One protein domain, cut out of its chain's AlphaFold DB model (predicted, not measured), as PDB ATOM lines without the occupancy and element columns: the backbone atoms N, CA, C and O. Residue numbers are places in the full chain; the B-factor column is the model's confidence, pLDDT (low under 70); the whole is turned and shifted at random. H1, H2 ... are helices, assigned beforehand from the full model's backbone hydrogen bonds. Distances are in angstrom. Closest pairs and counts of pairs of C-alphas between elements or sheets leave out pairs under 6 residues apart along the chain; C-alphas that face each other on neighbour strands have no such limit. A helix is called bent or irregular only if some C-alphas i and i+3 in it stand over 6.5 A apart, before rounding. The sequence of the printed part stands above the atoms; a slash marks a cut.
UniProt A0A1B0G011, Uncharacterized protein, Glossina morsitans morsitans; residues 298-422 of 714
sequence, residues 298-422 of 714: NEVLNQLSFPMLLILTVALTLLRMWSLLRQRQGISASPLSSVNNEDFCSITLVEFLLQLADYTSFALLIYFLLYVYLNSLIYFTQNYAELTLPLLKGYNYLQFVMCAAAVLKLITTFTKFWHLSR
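What this domain is: This is residues 298 to 422 of the 714 residues of an uncharacterized protein of Glossina morsitans morsitans (UniProt A0A1B0G011). A long rod of three helices that fold back on one another: H2, the longest, runs through the middle, H1 packs on one side of it as the other leg of a long helical hairpin, and the shorter H3 crosses it on the other side at a steep angle. H1 and H3 have H2 between them and stay apart, while a short loop joins H1 to H2 at one end of the rod and a long loop leads from H2 to H3 at the other. The printed part has 125 residues, with three named helices in the order H1, H2, H3 and no named strand; the class is all helix. The whole is only just loose, close to extended, with a radius of gyration of the C-alphas of 20.3 A, and the C-alphas span 73 by 25 by 21 A. Residues 333 to 338, residues 380 to 385 and residues 417 to 422, of which 417 to 420 belong to H3, stick out.

How they stand to each other: H2, residues 341 to 381, touches both other helices. H1, residues 298 to 332, touches H2 with 20 pairs of C-alphas within 8 A. The closest C-alphas of these two are those of Thr 313 and Tyr 359, 5.5 A apart. H1 and H2 run opposite ways at a shallow tilt of 28 degrees and form a helical hairpin. H3, residues 396 to 420, touches H2 with 25 pairs of C-alphas within 8 A, and H2 touches H3 with residues 354 to 368 alone. The closest C-alphas here are those of Ser 361 and Ala 405, 4.4 A apart. H2 and H3 run opposite ways at a steep tilt of 45 degrees and also form a helical hairpin. The centre of H2 is 9.6 A from that of H1 and 8.9 A from that of H3. H1 and H3 are apart. Every backbone O i to N i+4 pair is within hydrogen-bond range in H2 and H3; in H1 it is 26 of 31.

Where its parts are: H2 has 41 residues and measures 58.9 A from C-alpha 341 at (55.321, -28.685, -29.907) to C-alpha 381 at (36.289, -75.257, -60.593). H1 has 35 residues and measures 48.9 A, beginning with C-alpha 298 at (31.456, -64.689, -49.178). It has a kink of 35 degrees near residue 326. H1 is irregular, but only just: C-alphas 303 and 306 are 6.7 A apart, where about 5 A is found in a regular helix. H3 has 25 residues and measures 36.6 A, ending with C-alpha 420 at (59.070, -35.755, -54.756).

The domain as a whole: The two C-alphas farthest apart are those of Leu 336 and Tyr 384, 72.8 A, and both residues lie in stretches that stand free. Without the stretches that stand free, the body has 107 residues and spans 60 by 23 by 18 A. The C-alphas of the first and last printed residues, Asn 298 and Arg 422, are 44.7 A apart. The printed part has no cut. The link from H1 to H2, 8 residues, is short; the link from H2 to H3, residues 382 to 395, is long, and its C-alphas lie 21 to 36 A from the mean of all C-alphas. The mean pLDDT of the printed part is 79.1. The model's confidence is under 70 at 33 residues: residue 298, residue 300, residues 328 to 344 and residues 382 to 395.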
ATOM      1  N   ASN A 298      31.523 -66.146 -49.282       67.69
ATOM      2  CA  ASN A 298      31.456 -64.689 -49.178       67.69
ATOM      3  C   ASN A 298      31.283 -64.185 -47.738       67.69
ATOM      4  O   ASN A 298      31.882 -63.183 -47.363       67.69
ATOM      5  N   GLU A 299      30.510 -64.878 -46.907       70.75
ATOM      6  CA  GLU A 299      30.336 -64.528 -45.500       70.75
ATOM      7  C   GLU A 299      31.618 -64.778 -44.696       70.75
ATOM      8  O   GLU A 299      32.035 -63.914 -43.926       70.75
ATOM      9  N   VAL A 300      32.306 -65.899 -44.943       69.62
ATOM     10  CA  VAL A 300      33.616 -66.192 -44.334       69.62
ATOM     11  C   VAL A 300      34.664 -65.176 -44.790       69.62
ATOM     12  O   VAL A 300      35.430 -64.655 -43.976       69.62
ATOM     13  N   LEU A 301      34.671 -64.847 -46.084       72.06
ATOM     14  CA  LEU A 301      35.565 -63.849 -46.656       72.06
ATOM     15  C   LEU A 301      35.369 -62.488 -45.985       72.06
ATOM     16  O   LEU A 301      36.342 -61.842 -45.599       72.06
ATOM     17  N   ASN A 302      34.119 -62.075 -45.800       77.62
ATOM     18  CA  ASN A 302      33.780 -60.782 -45.217       77.62
ATOM     19  C   ASN A 302      34.077 -60.732 -43.714       77.62
ATOM     20  O   ASN A 302      34.615 -59.736 -43.236       77.62
ATOM     21  N   GLN A 303      33.782 -61.808 -42.980       82.19
ATOM     22  CA  GLN A 303      34.005 -61.875 -41.534       82.19
ATOM     23  C   GLN A 303      35.488 -61.986 -41.161       82.19
ATOM     24  O   GLN A 303      35.870 -61.497 -40.101       82.19
ATOM     25  N   LEU A 304      36.328 -62.600 -42.005       83.62
ATOM     26  CA  LEU A 304      37.734 -62.861 -41.672       83.62
ATOM     27  C   LEU A 304      38.728 -61.984 -42.444       83.62
ATOM     28  O   LEU A 304      39.598 -61.365 -41.833       83.62
ATOM     29  N   SER A 305      38.633 -61.922 -43.777       84.56
ATOM     30  CA  SER A 305      39.689 -61.305 -44.597       84.56
ATOM     31  C   SER A 305      39.725 -59.781 -44.472       84.56
ATOM     32  O   SER A 305      40.800 -59.198 -44.337       84.56
ATOM     33  N   PHE A 306      38.557 -59.137 -44.447       85.88
ATOM     34  CA  PHE A 306      38.441 -57.686 -44.348       85.88
ATOM     35  C   PHE A 306      39.019 -57.124 -43.031       85.88
ATOM     36  O   PHE A 306      39.904 -56.265 -43.100       85.88
ATOM     37  N   PRO A 307      38.625 -57.608 -41.831       90.19
ATOM     38  CA  PRO A 307      39.198 -57.107 -40.582       90.19
ATOM     39  C   PRO A 307      40.681 -57.461 -40.422       90.19
ATOM     40  O   PRO A 307      41.442 -56.626 -39.939       90.19
ATOM     41  N   MET A 308      41.123 -58.644 -40.869       91.75
ATOM     42  CA  MET A 308      42.544 -59.018 -40.821       91.75
ATOM     43  C   MET A 308      43.418 -58.065 -41.641       91.75
ATOM     44  O   MET A 308      44.462 -57.617 -41.163       91.75
ATOM     45  N   LEU A 309      42.978 -57.709 -42.852       91.88
ATOM     46  CA  LEU A 309      43.687 -56.742 -43.685       91.88
ATOM     47  C   LEU A 309      43.730 -55.358 -43.026       91.88
ATOM     48  O   LEU A 309      44.789 -54.738 -43.017       91.88
ATOM     49  N   LEU A 310      42.634 -54.895 -42.414       91.19
ATOM     50  CA  LEU A 310      42.614 -53.614 -41.700       91.19
ATOM     51  C   LEU A 310      43.540 -53.603 -40.477       91.19
ATOM     52  O   LEU A 310      44.305 -52.653 -40.311       91.19
ATOM     53  N   ILE A 311      43.545 -54.658 -39.660       94.12
ATOM     54  CA  ILE A 311      44.469 -54.779 -38.519       94.12
ATOM     55  C   ILE A 311      45.922 -54.742 -39.006       94.12
ATOM     56  O   ILE A 311      46.747 -54.023 -38.437       94.12
ATOM     57  N   LEU A 312      46.226 -55.449 -40.099       93.12
ATOM     58  CA  LEU A 312      47.546 -55.416 -40.721       93.12
ATOM     59  C   LEU A 312      47.914 -54.004 -41.197       93.12
ATOM     60  O   LEU A 312      49.051 -53.580 -40.995       93.12
ATOM     61  N   THR A 313      46.970 -53.243 -41.771       93.50
ATOM     62  CA  THR A 313      47.242 -51.847 -42.163       93.50
ATOM     63  C   THR A 313      47.613 -50.981 -40.969       93.50
ATOM     64  O   THR A 313      48.605 -50.258 -41.036       93.50
ATOM     65  N   VAL A 314      46.892 -51.099 -39.851       93.62
ATOM     66  CA  VAL A 314      47.186 -50.329 -38.638       93.62
ATOM     67  C   VAL A 314      48.561 -50.712 -38.093       93.62
ATOM     68  O   VAL A 314      49.378 -49.830 -37.835       93.62
ATOM     69  N   ALA A 315      48.881 -52.004 -38.011       92.19
ATOM     70  CA  ALA A 315      50.194 -52.462 -37.561       92.19
ATOM     71  C   ALA A 315      51.340 -51.913 -38.433       92.19
ATOM     72  O   ALA A 315      52.324 -51.390 -37.906       92.19
ATOM     73  N   LEU A 316      51.200 -51.959 -39.763       90.50
ATOM     74  CA  LEU A 316      52.200 -51.425 -40.694       90.50
ATOM     75  C   LEU A 316      52.340 -49.899 -40.592       90.50
ATOM     76  O   LEU A 316      53.459 -49.388 -40.640       90.50
ATOM     77  N   THR A 317      51.236 -49.171 -40.398       91.56
ATOM     78  CA  THR A 317      51.278 -47.710 -40.205       91.56
ATOM     79  C   THR A 317      51.985 -47.329 -38.917       91.56
ATOM     80  O   THR A 317      52.815 -46.425 -38.927       91.56
ATOM     81  N   LEU A 318      51.729 -48.052 -37.824       89.75
ATOM     82  CA  LEU A 318      52.391 -47.820 -36.545       89.75
ATOM     83  C   LEU A 318      53.890 -48.104 -36.642       89.75
ATOM     84  O   LEU A 318      54.685 -47.305 -36.158       89.75
ATOM     85  N   LEU A 319      54.289 -49.182 -37.325       87.38
ATOM     86  CA  LEU A 319      55.702 -49.487 -37.570       87.38
ATOM     87  C   LEU A 319      56.392 -48.394 -38.397       87.38
ATOM     88  O   LEU A 319      57.500 -47.969 -38.062       87.38
ATOM     89  N   ARG A 320      55.737 -47.907 -39.458       85.56
ATOM     90  CA  ARG A 320      56.277 -46.839 -40.307       85.56
ATOM     91  C   ARG A 320      56.357 -45.502 -39.574       85.56
ATOM     92  O   ARG A 320      57.335 -44.775 -39.715       85.56
ATOM     93  N   MET A 321      55.356 -45.187 -38.765       85.69
ATOM     94  CA  MET A 321      55.336 -43.951 -37.992       85.69
ATOM     95  C   MET A 321      56.322 -43.987 -36.837       85.69
ATOM     96  O   MET A 321      56.981 -42.986 -36.577       85.69
ATOM     97  N   TRP A 322      56.517 -45.142 -36.206       82.94
ATOM     98  CA  TRP A 322      57.572 -45.329 -35.217       82.94
ATOM     99  C   TRP A 322      58.965 -45.071 -35.811       82.94
ATOM    100  O   TRP A 322      59.759 -44.348 -35.206       82.94
ATOM    101  N   SER A 323      59.254 -45.574 -37.019       79.25
ATOM    102  CA  SER A 323      60.549 -45.320 -37.667       79.25
ATOM    103  C   SER A 323      60.731 -43.856 -38.075       79.25
ATOM    104  O   SER A 323      61.795 -43.285 -37.832       79.25
ATOM    105  N   LEU A 324      59.692 -43.205 -38.601       77.69
ATOM    106  CA  LEU A 324      59.733 -41.777 -38.938       77.69
ATOM    107  C   LEU A 324      59.878 -40.879 -37.711       77.69
ATOM    108  O   LEU A 324      60.664 -39.934 -37.735       77.69
ATOM    109  N   LEU A 325      59.160 -41.172 -36.624       77.25
ATOM    110  CA  LEU A 325      59.308 -40.448 -35.363       77.25
ATOM    111  C   LEU A 325      60.731 -40.571 -34.840       77.25
ATOM    112  O   LEU A 325      61.301 -39.576 -34.410       77.25
ATOM    113  N   ARG A 326      61.343 -41.751 -34.938       74.12
ATOM    114  CA  ARG A 326      62.733 -41.946 -34.523       74.12
ATOM    115  C   ARG A 326      63.726 -41.170 -35.386       74.12
ATOM    116  O   ARG A 326      64.689 -40.620 -34.863       74.12
ATOM    117  N   GLN A 327      63.475 -41.068 -36.690       70.25
ATOM    118  CA  GLN A 327      64.255 -40.192 -37.563       70.25
ATOM    119  C   GLN A 327      64.075 -38.718 -37.132       70.25
ATOM    120  O   GLN A 327      65.059 -38.015 -36.909       70.25
ATOM    121  N   ARG A 328      62.837 -38.271 -36.884       69.94
ATOM    122  CA  ARG A 328      62.506 -36.873 -36.535       69.94
ATOM    123  C   ARG A 328      62.835 -36.463 -35.091       69.94
ATOM    124  O   ARG A 328      63.068 -35.281 -34.852       69.94
ATOM    125  N   GLN A 329      62.935 -37.392 -34.138       61.91
ATOM    126  CA  GLN A 329      63.374 -37.144 -32.750       61.91
ATOM    127  C   GLN A 329      64.797 -36.564 -32.678       61.91
ATOM    128  O   GLN A 329      65.172 -35.919 -31.696       61.91
ATOM    129  N   GLY A 330      65.576 -36.702 -33.757       54.03
ATOM    130  CA  GLY A 330      66.805 -35.944 -33.939       54.03
ATOM    131  C   GLY A 330      66.597 -34.424 -33.839       54.03
ATOM    132  O   GLY A 330      67.414 -33.733 -33.243       54.03
ATOM    133  N   ILE A 331      65.476 -33.904 -34.332       52.69
ATOM    134  CA  ILE A 331      65.232 -32.474 -34.562       52.69
ATOM    135  C   ILE A 331      64.660 -31.774 -33.310       52.69
ATOM    136  O   ILE A 331      65.117 -30.686 -32.965       52.69
ATOM    137  N   SER A 332      63.743 -32.416 -32.568       48.81
ATOM    138  CA  SER A 332      63.050 -31.820 -31.398       48.81
ATOM    139  C   SER A 332      63.934 -31.494 -30.189       48.81
ATOM    140  O   SER A 332      63.517 -30.728 -29.330       48.81
ATOM    141  N   ALA A 333      65.140 -32.059 -30.089       46.25
ATOM    142  CA  ALA A 333      66.045 -31.780 -28.969       46.25
ATOM    143  C   ALA A 333      66.951 -30.555 -29.204       46.25
ATOM    144  O   ALA A 333      67.777 -30.238 -28.352       46.25
ATOM    145  N   SER A 334      66.856 -29.887 -30.363       44.31
ATOM    146  CA  SER A 334      67.674 -28.704 -30.641       44.31
ATOM    147  C   SER A 334      66.984 -27.433 -30.109       44.31
ATOM    148  O   SER A 334      65.860 -27.143 -30.514       44.31
ATOM    149  N   PRO A 335      67.630 -26.632 -29.241       46.09
ATOM    150  CA  PRO A 335      67.015 -25.453 -28.615       46.09
ATOM    151  C   PRO A 335      66.788 -24.269 -29.578       46.09
ATOM    152  O   PRO A 335      66.419 -23.185 -29.138       46.09
ATOM    153  N   LEU A 336      67.029 -24.442 -30.885       45.09
ATOM    154  CA  LEU A 336      67.006 -23.372 -31.891       45.09
ATOM    155  C   LEU A 336      65.954 -23.576 -32.999       45.09
ATOM    156  O   LEU A 336      65.755 -22.676 -33.812       45.09
ATOM    157  N   SER A 337      65.273 -24.727 -33.058       49.34
ATOM    158  CA  SER A 337      64.137 -24.918 -33.966       49.34
ATOM    159  C   SER A 337      62.847 -24.525 -33.248       49.34
ATOM    160  O   SER A 337      62.289 -25.314 -32.493       49.34
ATOM    161  N   SER A 338      62.374 -23.304 -33.490       44.84
ATOM    162  CA  SER A 338      61.107 -22.750 -32.991       44.84
ATOM    163  C   SER A 338      59.873 -23.385 -33.655       44.84
ATOM    164  O   SER A 338      58.967 -22.675 -34.089       44.84
ATOM    165  N   VAL A 339      59.857 -24.705 -33.831       53.22
ATOM    166  CA  VAL A 339      58.630 -25.415 -34.195       53.22
ATOM    167  C   VAL A 339      57.922 -25.675 -32.877       53.22
ATOM    168  O   VAL A 339      58.435 -26.423 -32.044       53.22
ATOM    169  N   ASN A 340      56.793 -25.006 -32.651       55.69
ATOM    170  CA  ASN A 340      56.002 -25.218 -31.447       55.69
ATOM    171  C   ASN A 340      55.662 -26.712 -31.339       55.69
ATOM    172  O   ASN A 340      55.370 -27.360 -32.346       55.69
ATOM    173  N   ASN A 341      55.674 -27.274 -30.127       61.62
ATOM    174  CA  ASN A 341      55.321 -28.685 -29.907       61.62
ATOM    175  C   ASN A 341      53.946 -29.045 -30.515       61.62
ATOM    176  O   ASN A 341      53.724 -30.184 -30.926       61.62
ATOM    177  N   GLU A 342      53.051 -28.060 -30.626       64.31
ATOM    178  CA  GLU A 342      51.743 -28.162 -31.281       64.31
ATOM    179  C   GLU A 342      51.838 -28.347 -32.807       64.31
ATOM    180  O   GLU A 342      51.150 -29.204 -33.367       64.31
ATOM    181  N   ASP A 343      52.745 -27.635 -33.485       67.56
ATOM    182  CA  ASP A 343      52.975 -27.763 -34.932       67.56
ATOM    183  C   ASP A 343      53.629 -29.111 -35.272       67.56
ATOM    184  O   ASP A 343      53.310 -29.746 -36.274       67.56
ATOM    185  N   PHE A 344      54.510 -29.607 -34.400       69.12
ATOM    186  CA  PHE A 344      55.110 -30.932 -34.562       69.12
ATOM    187  C   PHE A 344      54.071 -32.056 -34.418       69.12
ATOM    188  O   PHE A 344      54.073 -33.022 -35.190       69.12
ATOM    189  N   CYS A 345      53.151 -31.926 -33.457       73.69
ATOM    190  CA  CYS A 345      52.054 -32.872 -33.258       73.69
ATOM    191  C   CYS A 345      51.091 -32.879 -34.455       73.69
ATOM    192  O   CYS A 345      50.724 -33.942 -34.955       73.69
ATOM    193  N   SER A 346      50.732 -31.702 -34.976       77.06
ATOM    194  CA  SER A 346      49.817 -31.609 -36.119       77.06
ATOM    195  C   SER A 346      50.435 -32.183 -37.400       77.06
ATOM    196  O   SER A 346      49.789 -32.978 -38.085       77.06
ATOM    197  N   ILE A 347      51.707 -31.884 -37.684       79.12
ATOM    198  CA  ILE A 347      52.424 -32.429 -38.845       79.12
ATOM    199  C   ILE A 347      52.558 -33.956 -38.747       79.12
ATOM    200  O   ILE A 347      52.326 -34.661 -39.726       79.12
ATOM    201  N   THR A 348      52.920 -34.492 -37.578       81.25
ATOM    202  CA  THR A 348      53.067 -35.949 -37.397       81.25
ATOM    203  C   THR A 348      51.732 -36.687 -37.490       81.25
ATOM    204  O   THR A 348      51.687 -37.780 -38.057       81.25
ATOM    205  N   LEU A 349      50.640 -36.084 -37.015       85.25
ATOM    206  CA  LEU A 349      49.292 -36.631 -37.155       85.25
ATOM    207  C   LEU A 349      48.834 -36.648 -38.618       85.25
ATOM    208  O   LEU A 349      48.299 -37.657 -39.076       85.25
ATOM    209  N   VAL A 350      49.073 -35.570 -39.372       87.38
ATOM    210  CA  VAL A 350      48.747 -35.518 -40.808       87.38
ATOM    211  C   VAL A 350      49.519 -36.592 -41.579       87.38
ATOM    212  O   VAL A 350      48.926 -37.317 -42.375       87.38
ATOM    213  N   GLU A 351      50.811 -36.764 -41.294       85.88
ATOM    214  CA  GLU A 351      51.638 -37.816 -41.903       85.88
ATOM    215  C   GLU A 351      51.150 -39.229 -41.552       85.88
ATOM    216  O   GLU A 351      51.080 -40.095 -42.429       85.88
ATOM    217  N   PHE A 352      50.739 -39.461 -40.298       89.88
ATOM    218  CA  PHE A 352      50.119 -40.724 -39.883       89.88
ATOM    219  C   PHE A 352      48.847 -41.006 -40.692       89.88
ATOM    220  O   PHE A 352      48.689 -42.101 -41.231       89.88
ATOM    221  N   LEU A 353      47.956 -40.017 -40.820       91.81
ATOM    222  CA  LEU A 353      46.701 -40.168 -41.559       91.81
ATOM    223  C   LEU A 353      46.935 -40.424 -43.052       91.81
ATOM    224  O   LEU A 353      46.254 -41.265 -43.637       91.81
ATOM    225  N   LEU A 354      47.910 -39.751 -43.666       91.69
ATOM    226  CA  LEU A 354      48.264 -39.951 -45.075       91.69
ATOM    227  C   LEU A 354      48.850 -41.346 -45.327       91.69
ATOM    228  O   LEU A 354      48.532 -41.984 -46.332       91.69
ATOM    229  N   GLN A 355      49.660 -41.862 -44.402       90.81
ATOM    230  CA  GLN A 355      50.181 -43.227 -44.489       90.81
ATOM    231  C   GLN A 355      49.088 -44.266 -44.265       90.81
ATOM    232  O   GLN A 355      49.001 -45.233 -45.024       90.81
ATOM    233  N   LEU A 356      48.216 -44.048 -43.279       93.19
ATOM    234  CA  LEU A 356      47.043 -44.887 -43.049       93.19
ATOM    235  C   LEU A 356      46.145 -44.921 -44.286       93.19
ATOM    236  O   LEU A 356      45.741 -46.004 -44.705       93.19
ATOM    237  N   ALA A 357      45.904 -43.779 -44.932       94.25
ATOM    238  CA  ALA A 357      45.164 -43.698 -46.191       94.25
ATOM    239  C   ALA A 357      45.817 -44.524 -47.320       94.25
ATOM    240  O   ALA A 357      45.112 -45.189 -48.081       94.25
ATOM    241  N   ASP A 358      47.152 -44.540 -47.425       93.25
ATOM    242  CA  ASP A 358      47.846 -45.317 -48.463       93.25
ATOM    243  C   ASP A 358      47.737 -46.826 -48.220       93.25
ATOM    244  O   ASP A 358      47.358 -47.572 -49.127       93.25
ATOM    245  N   TYR A 359      48.017 -47.284 -46.996       93.94
ATOM    246  CA  TYR A 359      47.925 -48.706 -46.654       93.94
ATOM    247  C   TYR A 359      46.480 -49.218 -46.697       93.94
ATOM    248  O   TYR A 359      46.245 -50.313 -47.209       93.94
ATOM    249  N   THR A 360      45.505 -48.430 -46.231       94.12
ATOM    250  CA  THR A 360      44.075 -48.782 -46.328       94.12
ATOM    251  C   THR A 360      43.615 -48.867 -47.779       94.12
ATOM    252  O   THR A 360      42.970 -49.846 -48.141       94.12
ATOM    253  N   SER A 361      44.015 -47.930 -48.646       95.12
ATOM    254  CA  SER A 361      43.742 -48.013 -50.089       95.12
ATOM    255  C   SER A 361      44.258 -49.324 -50.697       95.12
ATOM    256  O   SER A 361      43.515 -50.019 -51.392       95.12
ATOM    257  N   PHE A 362      45.501 -49.715 -50.388       92.81
ATOM    258  CA  PHE A 362      46.055 -50.990 -50.850       92.81
ATOM    259  C   PHE A 362      45.281 -52.202 -50.317       92.81
ATOM    260  O   PHE A 362      44.984 -53.113 -51.088       92.81
ATOM    261  N   ALA A 363      44.927 -52.215 -49.031       93.62
ATOM    262  CA  ALA A 363      44.161 -53.304 -48.429       93.62
ATOM    263  C   ALA A 363      42.772 -53.467 -49.062       93.62
ATOM    264  O   ALA A 363      42.370 -54.590 -49.357       93.62
ATOM    265  N   LEU A 364      42.068 -52.361 -49.331       92.81
ATOM    266  CA  LEU A 364      40.765 -52.385 -50.000       92.81
ATOM    267  C   LEU A 364      40.867 -52.929 -51.436       92.81
ATOM    268  O   LEU A 364      40.035 -53.742 -51.837       92.81
ATOM    269  N   LEU A 365      41.906 -52.543 -52.189       92.25
ATOM    270  CA  LEU A 365      42.159 -53.083 -53.534       92.25
ATOM    271  C   LEU A 365      42.496 -54.581 -53.503       92.25
ATOM    272  O   LEU A 365      41.985 -55.333 -54.329       92.25
ATOM    273  N   ILE A 366      43.327 -55.024 -52.552       91.69
ATOM    274  CA  ILE A 366      43.664 -56.445 -52.378       91.69
ATOM    275  C   ILE A 366      42.413 -57.246 -52.031       91.69
ATOM    276  O   ILE A 366      42.174 -58.282 -52.643       91.69
ATOM    277  N   TYR A 367      41.600 -56.760 -51.094       90.25
ATOM    278  CA  TYR A 367      40.343 -57.403 -50.723       90.25
ATOM    279  C   TYR A 367      39.396 -57.525 -51.924       90.25
ATOM    280  O   TYR A 367      38.861 -58.602 -52.171       90.25
ATOM    281  N   PHE A 368      39.244 -56.464 -52.722       89.00
ATOM    282  CA  PHE A 368      38.428 -56.506 -53.935       89.00
ATOM    283  C   PHE A 368      38.933 -57.533 -54.954       89.00
ATOM    284  O   PHE A 368      38.152 -58.338 -55.462       89.00
ATOM    285  N   LEU A 369      40.237 -57.529 -55.245       89.69
ATOM    286  CA  LEU A 369      40.831 -58.487 -56.177       89.69
ATOM    287  C   LEU A 369      40.679 -59.921 -55.668       89.69
ATOM    288  O   LEU A 369      40.302 -60.797 -56.437       89.69
ATOM    289  N   LEU A 370      40.910 -60.153 -54.375       88.25
ATOM    290  CA  LEU A 370      40.747 -61.455 -53.736       88.25
ATOM    291  C   LEU A 370      39.288 -61.932 -53.798       88.25
ATOM    292  O   LEU A 370      39.048 -63.098 -54.110       88.25
ATOM    293  N   TYR A 371      38.322 -61.030 -53.602       86.00
ATOM    294  CA  TYR A 371      36.896 -61.319 -53.755       86.00
ATOM    295  C   TYR A 371      36.559 -61.773 -55.179       86.00
ATOM    296  O   TYR A 371      35.936 -62.818 -55.357       86.00
ATOM    297  N   VAL A 372      36.984 -61.017 -56.198       86.81
ATOM    298  CA  VAL A 372      36.735 -61.357 -57.609       86.81
ATOM    299  C   VAL A 372      37.419 -62.677 -57.972       86.81
ATOM    300  O   VAL A 372      36.791 -63.553 -58.559       86.81
ATOM    301  N   TYR A 373      38.682 -62.852 -57.577       88.31
ATOM    302  CA  TYR A 373      39.489 -64.006 -57.963       88.31
ATOM    303  C   TYR A 373      38.981 -65.310 -57.349       88.31
ATOM    304  O   TYR A 373      38.814 -66.290 -58.068       88.31
ATOM    305  N   LEU A 374      38.683 -65.329 -56.046       84.69
ATOM    306  CA  LEU A 374      38.174 -66.531 -55.383       84.69
ATOM    307  C   LEU A 374      36.808 -66.935 -55.933       84.69
ATOM    308  O   LEU A 374      36.622 -68.091 -56.297       84.69
ATOM    309  N   ASN A 375      35.879 -65.984 -56.065       80.75
ATOM    310  CA  ASN A 375      34.544 -66.265 -56.589       80.75
ATOM    311  C   ASN A 375      34.583 -66.767 -58.045       80.75
ATOM    312  O   ASN A 375      33.886 -67.723 -58.387       80.75
ATOM    313  N   SER A 376      35.419 -66.169 -58.902       85.44
ATOM    314  CA  SER A 376      35.594 -66.635 -60.284       85.44
ATOM    315  C   SER A 376      36.306 -67.986 -60.370       85.44
ATOM    316  O   SER A 376      35.894 -68.826 -61.165       85.44
ATOM    317  N   LEU A 377      37.329 -68.237 -59.547       83.81
ATOM    318  CA  LEU A 377      37.987 -69.545 -59.496       83.81
ATOM    319  C   LEU A 377      37.014 -70.640 -59.076       83.81
ATOM    320  O   LEU A 377      36.915 -71.637 -59.782       83.81
ATOM    321  N   ILE A 378      36.261 -70.428 -57.991       77.06
ATOM    322  CA  ILE A 378      35.250 -71.381 -57.522       77.06
ATOM    323  C   ILE A 378      34.251 -71.663 -58.644       77.06
ATOM    324  O   ILE A 378      34.010 -72.825 -58.957       77.06
ATOM    325  N   TYR A 379      33.754 -70.622 -59.320       77.88
ATOM    326  CA  TYR A 379      32.849 -70.772 -60.460       77.88
ATOM    327  C   TYR A 379      33.432 -71.646 -61.584       77.88
ATOM    328  O   TYR A 379      32.714 -72.479 -62.139       77.88
ATOM    329  N   PHE A 380      34.717 -71.498 -61.920       77.88
ATOM    330  CA  PHE A 380      35.359 -72.329 -62.944       77.88
ATOM    331  C   PHE A 380      35.661 -73.754 -62.462       77.88
ATOM    332  O   PHE A 380      35.614 -74.685 -63.264       77.88
ATOM    333  N   THR A 381      35.950 -73.946 -61.173       74.62
ATOM    334  CA  THR A 381      36.289 -75.257 -60.593       74.62
ATOM    335  C   THR A 381      35.087 -76.037 -60.063       74.62
ATOM    336  O   THR A 381      35.248 -77.168 -59.607       74.62
ATOM    337  N   GLN A 382      33.882 -75.462 -60.088       64.19
ATOM    338  CA  GLN A 382      32.711 -76.095 -59.489       64.19
ATOM    339  C   GLN A 382      32.256 -77.332 -60.284       64.19
ATOM    340  O   GLN A 382      31.960 -77.275 -61.484       64.19
ATOM    341  N   ASN A 383      32.166 -78.462 -59.580       52.38
ATOM    342  CA  ASN A 383      31.602 -79.712 -60.099       52.38
ATOM    343  C   ASN A 383      30.079 -79.783 -59.898       52.38
ATOM    344  O   ASN A 383      29.375 -80.428 -60.672       52.38
ATOM    345  N   TYR A 384      29.572 -79.072 -58.889       53.22
ATOM    346  CA  TYR A 384      28.153 -78.885 -58.582       53.22
ATOM    347  C   TYR A 384      27.825 -77.388 -58.667       53.22
ATOM    348  O   TYR A 384      28.731 -76.568 -58.587       53.22
ATOM    349  N   ALA A 385      26.558 -77.010 -58.851       54.41
ATOM    350  CA  ALA A 385      26.164 -75.597 -58.899       54.41
ATOM    351  C   ALA A 385      26.228 -74.967 -57.491       54.41
ATOM    352  O   ALA A 385      25.237 -74.945 -56.760       54.41
ATOM    353  N   GLU A 386      27.420 -74.518 -57.098       54.03
ATOM    354  CA  GLU A 386      27.700 -73.869 -55.812       54.03
ATOM    355  C   GLU A 386      27.587 -72.345 -55.936       54.03
ATOM    356  O   GLU A 386      26.965 -71.692 -55.098       54.03
ATOM    357  N   LEU A 387      28.104 -71.786 -57.035       62.78
ATOM    358  CA  LEU A 387      27.992 -70.376 -57.384       62.78
ATOM    359  C   LEU A 387      27.357 -70.193 -58.751       62.78
ATOM    360  O   LEU A 387      27.703 -70.859 -59.728       62.78
ATOM    361  N   THR A 388      26.458 -69.216 -58.839       60.00
ATOM    362  CA  THR A 388      25.746 -68.938 -60.082       60.00
ATOM    363  C   THR A 388      25.820 -67.485 -60.473       60.00
ATOM    364  O   THR A 388      26.021 -66.589 -59.653       60.00
ATOM    365  N   LEU A 389      25.734 -67.280 -61.779       61.44
ATOM    366  CA  LEU A 389      25.807 -65.965 -62.372       61.44
ATOM    367  C   LEU A 389      24.473 -65.244 -62.180       61.44
ATOM    368  O   LEU A 389      23.417 -65.866 -62.325       61.44
ATOM    369  N   PRO A 390      24.487 -63.923 -61.954       60.12
ATOM    370  CA  PRO A 390      25.658 -63.037 -61.830       60.12
ATOM    371  C   PRO A 390      26.304 -63.023 -60.427       60.12
ATOM    372  O   PRO A 390      25.625 -62.789 -59.429       60.12
ATOM    373  N   LEU A 391      27.639 -63.154 -60.372       61.31
ATOM    374  CA  LEU A 391      28.439 -63.257 -59.132       61.31
ATOM    375  C   LEU A 391      28.344 -62.026 -58.207       61.31
ATOM    376  O   LEU A 391      28.485 -62.149 -56.991       61.31
ATOM    377  N   LEU A 392      28.125 -60.834 -58.773       62.97
ATOM    378  CA  LEU A 392      28.146 -59.559 -58.040       62.97
ATOM    379  C   LEU A 392      26.772 -58.904 -57.829       62.97
ATOM    380  O   LEU A 392      26.691 -57.822 -57.240       62.97
ATOM    381  N   LYS A 393      25.679 -59.495 -58.324       54.12
ATOM    382  CA  LYS A 393      24.374 -58.819 -58.298       54.12
ATOM    383  C   LYS A 393      23.804 -58.808 -56.881       54.12
ATOM    384  O   LYS A 393      23.315 -59.820 -56.396       54.12
ATOM    385  N   GLY A 394      23.859 -57.637 -56.245       57.88
ATOM    386  CA  GLY A 394      23.395 -57.405 -54.872       57.88
ATOM    387  C   GLY A 394      24.447 -56.789 -53.943       57.88
ATOM    388  O   GLY A 394      24.101 -56.350 -52.850       57.88
ATOM    389  N   TYR A 395      25.713 -56.689 -54.365       65.94
ATOM    390  CA  TYR A 395      26.811 -56.225 -53.509       65.94
ATOM    391  C   TYR A 395      27.197 -54.757 -53.740       65.94
ATOM    392  O   TYR A 395      28.323 -54.444 -54.124       65.94
ATOM    393  N   ASN A 396      26.276 -53.834 -53.436       74.12
ATOM    394  CA  ASN A 396      26.535 -52.384 -53.482       74.12
ATOM    395  C   ASN A 396      27.748 -51.967 -52.623       74.12
ATOM    396  O   ASN A 396      28.445 -51.006 -52.950       74.12
ATOM    397  N   TYR A 397      28.042 -52.710 -51.547       78.81
ATOM    398  CA  TYR A 397      29.209 -52.449 -50.701       78.81
ATOM    399  C   TYR A 397      30.531 -52.588 -51.468       78.81
ATOM    400  O   TYR A 397      31.474 -51.855 -51.192       78.81
ATOM    401  N   LEU A 398      30.616 -53.498 -52.444       79.62
ATOM    402  CA  LEU A 398      31.859 -53.765 -53.164       79.62
ATOM    403  C   LEU A 398      32.198 -52.611 -54.117       79.62
ATOM    404  O   LEU A 398      33.358 -52.222 -54.249       79.62
ATOM    405  N   GLN A 399      31.170 -51.998 -54.714       84.00
ATOM    406  CA  GLN A 399      31.315 -50.758 -55.475       84.00
ATOM    407  C   GLN A 399      31.805 -49.615 -54.576       84.00
ATOM    408  O   GLN A 399      32.727 -48.893 -54.951       84.00
ATOM    409  N   PHE A 400      31.242 -49.485 -53.370       87.00
ATOM    410  CA  PHE A 400      31.694 -48.492 -52.393       87.00
ATOM    411  C   PHE A 400      33.161 -48.701 -51.994       87.00
ATOM    412  O   PHE A 400      33.937 -47.746 -52.015       87.00
ATOM    413  N   VAL A 401      33.562 -49.944 -51.704       88.06
ATOM    414  CA  VAL A 401      34.951 -50.312 -51.381       88.06
ATOM    415  C   VAL A 401      35.907 -49.882 -52.493       88.06
ATOM    416  O   VAL A 401      36.940 -49.278 -52.208       88.06
ATOM    417  N   MET A 402      35.547 -50.117 -53.757       89.00
ATOM    418  CA  MET A 402      36.374 -49.713 -54.897       89.00
ATOM    419  C   MET A 402      36.475 -48.204 -55.075       89.00
ATOM    420  O   MET A 402      37.573 -47.684 -55.281       89.00
ATOM    421  N   CYS A 403      35.357 -47.487 -54.968       91.25
ATOM    422  CA  CYS A 403      35.363 -46.029 -55.040       91.25
ATOM    423  C   CYS A 403      36.204 -45.421 -53.909       91.25
ATOM    424  O   CYS A 403      37.043 -44.560 -54.170       91.25
ATOM    425  N   ALA A 404      36.038 -45.904 -52.674       92.56
ATOM    426  CA  ALA A 404      36.824 -45.460 -51.527       92.56
ATOM    427  C   ALA A 404      38.323 -45.723 -51.734       92.56
ATOM    428  O   ALA A 404      39.145 -44.825 -51.541       92.56
ATOM    429  N   ALA A 405      38.683 -46.922 -52.200       94.25
ATOM    430  CA  ALA A 405      40.068 -47.281 -52.475       94.25
ATOM    431  C   ALA A 405      40.707 -46.370 -53.534       94.25
ATOM    432  O   ALA A 405      41.839 -45.917 -53.345       94.25
ATOM    433  N   ALA A 406      39.978 -46.063 -54.613       93.88
ATOM    434  CA  ALA A 406      40.441 -45.202 -55.698       93.88
ATOM    435  C   ALA A 406      40.663 -43.751 -55.244       93.88
ATOM    436  O   ALA A 406      41.702 -43.166 -55.554       93.88
ATOM    437  N   VAL A 407      39.731 -43.184 -54.469       95.50
ATOM    438  CA  VAL A 407      39.852 -41.815 -53.935       95.50
ATOM    439  C   VAL A 407      41.049 -41.704 -52.993       95.50
ATOM    440  O   VAL A 407      41.879 -40.809 -53.161       95.50
ATOM    441  N   LEU A 408      41.191 -42.644 -52.052       94.94
ATOM    442  CA  LEU A 408      42.337 -42.674 -51.140       94.94
ATOM    443  C   LEU A 408      43.657 -42.796 -51.914       94.94
ATOM    444  O   LEU A 408      44.615 -42.089 -51.603       94.94
ATOM    445  N   LYS A 409      43.697 -43.617 -52.975       94.75
ATOM    446  CA  LYS A 409      44.893 -43.767 -53.815       94.75
ATOM    447  C   LYS A 409      45.264 -42.488 -54.552       94.75
ATOM    448  O   LYS A 409      46.445 -42.169 -54.685       94.75
ATOM    449  N   LEU A 410      44.274 -41.748 -55.040       94.44
ATOM    450  CA  LEU A 410      44.499 -40.478 -55.722       94.44
ATOM    451  C   LEU A 410      45.128 -39.460 -54.761       94.44
ATOM    452  O   LEU A 410      46.149 -38.855 -55.085       94.44
ATOM    453  N   ILE A 411      44.588 -39.340 -53.547       92.69
ATOM    454  CA  ILE A 411      45.130 -38.443 -52.517       92.69
ATOM    455  C   ILE A 411      46.580 -38.824 -52.177       92.69
ATOM    456  O   ILE A 411      47.466 -37.964 -52.135       92.69
ATOM    457  N   THR A 412      46.861 -40.114 -51.976       92.75
ATOM    458  CA  THR A 412      48.197 -40.560 -51.547       92.75
ATOM    459  C   THR A 412      49.232 -40.460 -52.664       92.75
ATOM    460  O   THR A 412      50.383 -40.106 -52.408       92.75
ATOM    461  N   THR A 413      48.846 -40.708 -53.918       92.44
ATOM    462  CA  THR A 413      49.728 -40.511 -55.080       92.44
ATOM    463  C   THR A 413      50.068 -39.038 -55.285       92.44
ATOM    464  O   THR A 413      51.246 -38.723 -55.451       92.44
ATOM    465  N   PHE A 414      49.093 -38.128 -55.176       92.25
ATOM    466  CA  PHE A 414      49.345 -36.684 -55.215       92.25
ATOM    467  C   PHE A 414      50.317 -36.246 -54.113       92.25
ATOM    468  O   PHE A 414      51.281 -35.528 -54.374       92.25
ATOM    469  N   THR A 415      50.118 -36.754 -52.898       89.25
ATOM    470  CA  THR A 415      51.005 -36.482 -51.758       89.25
ATOM    471  C   THR A 415      52.437 -36.953 -52.046       89.25
ATOM    472  O   THR A 415      53.394 -36.217 -51.823       89.25
ATOM    473  N   LYS A 416      52.621 -38.148 -52.625       87.94
ATOM    474  CA  LYS A 416      53.956 -38.640 -53.014       87.94
ATOM    475  C   LYS A 416      54.620 -37.760 -54.076       87.94
ATOM    476  O   LYS A 416      55.808 -37.475 -53.946       87.94
ATOM    477  N   PHE A 417      53.877 -37.296 -55.082       89.00
ATOM    478  CA  PHE A 417      54.395 -36.332 -56.064       89.00
ATOM    479  C   PHE A 417      54.793 -35.008 -55.413       89.00
ATOM    480  O   PHE A 417      55.837 -34.446 -55.742       89.00
ATOM    481  N   TRP A 418      54.004 -34.538 -54.450       87.88
ATOM    482  CA  TRP A 418      54.321 -33.343 -53.682       87.88
ATOM    483  C   TRP A 418      55.637 -33.486 -52.909       87.88
ATOM    484  O   TRP A 418      56.501 -32.617 -53.024       87.88
ATOM    485  N   HIS A 419      55.853 -34.600 -52.201       82.62
ATOM    486  CA  HIS A 419      57.138 -34.867 -51.540       82.62
ATOM    487  C   HIS A 419      58.294 -34.989 -52.543       82.62
ATOM    488  O   HIS A 419      59.368 -34.440 -52.305       82.62
ATOM    489  N   LEU A 420      58.067 -35.636 -53.694       83.56
ATOM    490  CA  LEU A 420      59.070 -35.755 -54.756       83.56
ATOM    491  C   LEU A 420      59.474 -34.385 -55.331       83.56
ATOM    492  O   LEU A 420      60.585 -34.221 -55.812       83.56
ATOM    493  N   SER A 421      58.616 -33.369 -55.245       83.62
ATOM    494  CA  SER A 421      58.964 -32.015 -55.692       83.62
ATOM    495  C   SER A 421      59.817 -31.210 -54.697       83.62
ATOM    496  O   SER A 421      60.229 -30.100 -55.025       83.62
ATOM    497  N   ARG A 422      60.066 -31.721 -53.479       81.25
ATOM    498  CA  ARG A 422      60.594 -30.924 -52.349       81.25
ATOM    499  C   ARG A 422      61.844 -31.461 -51.661       81.25
ATOM    500  O   ARG A 422      62.291 -30.857 -50.687       81.25
TER     501      ARG A 422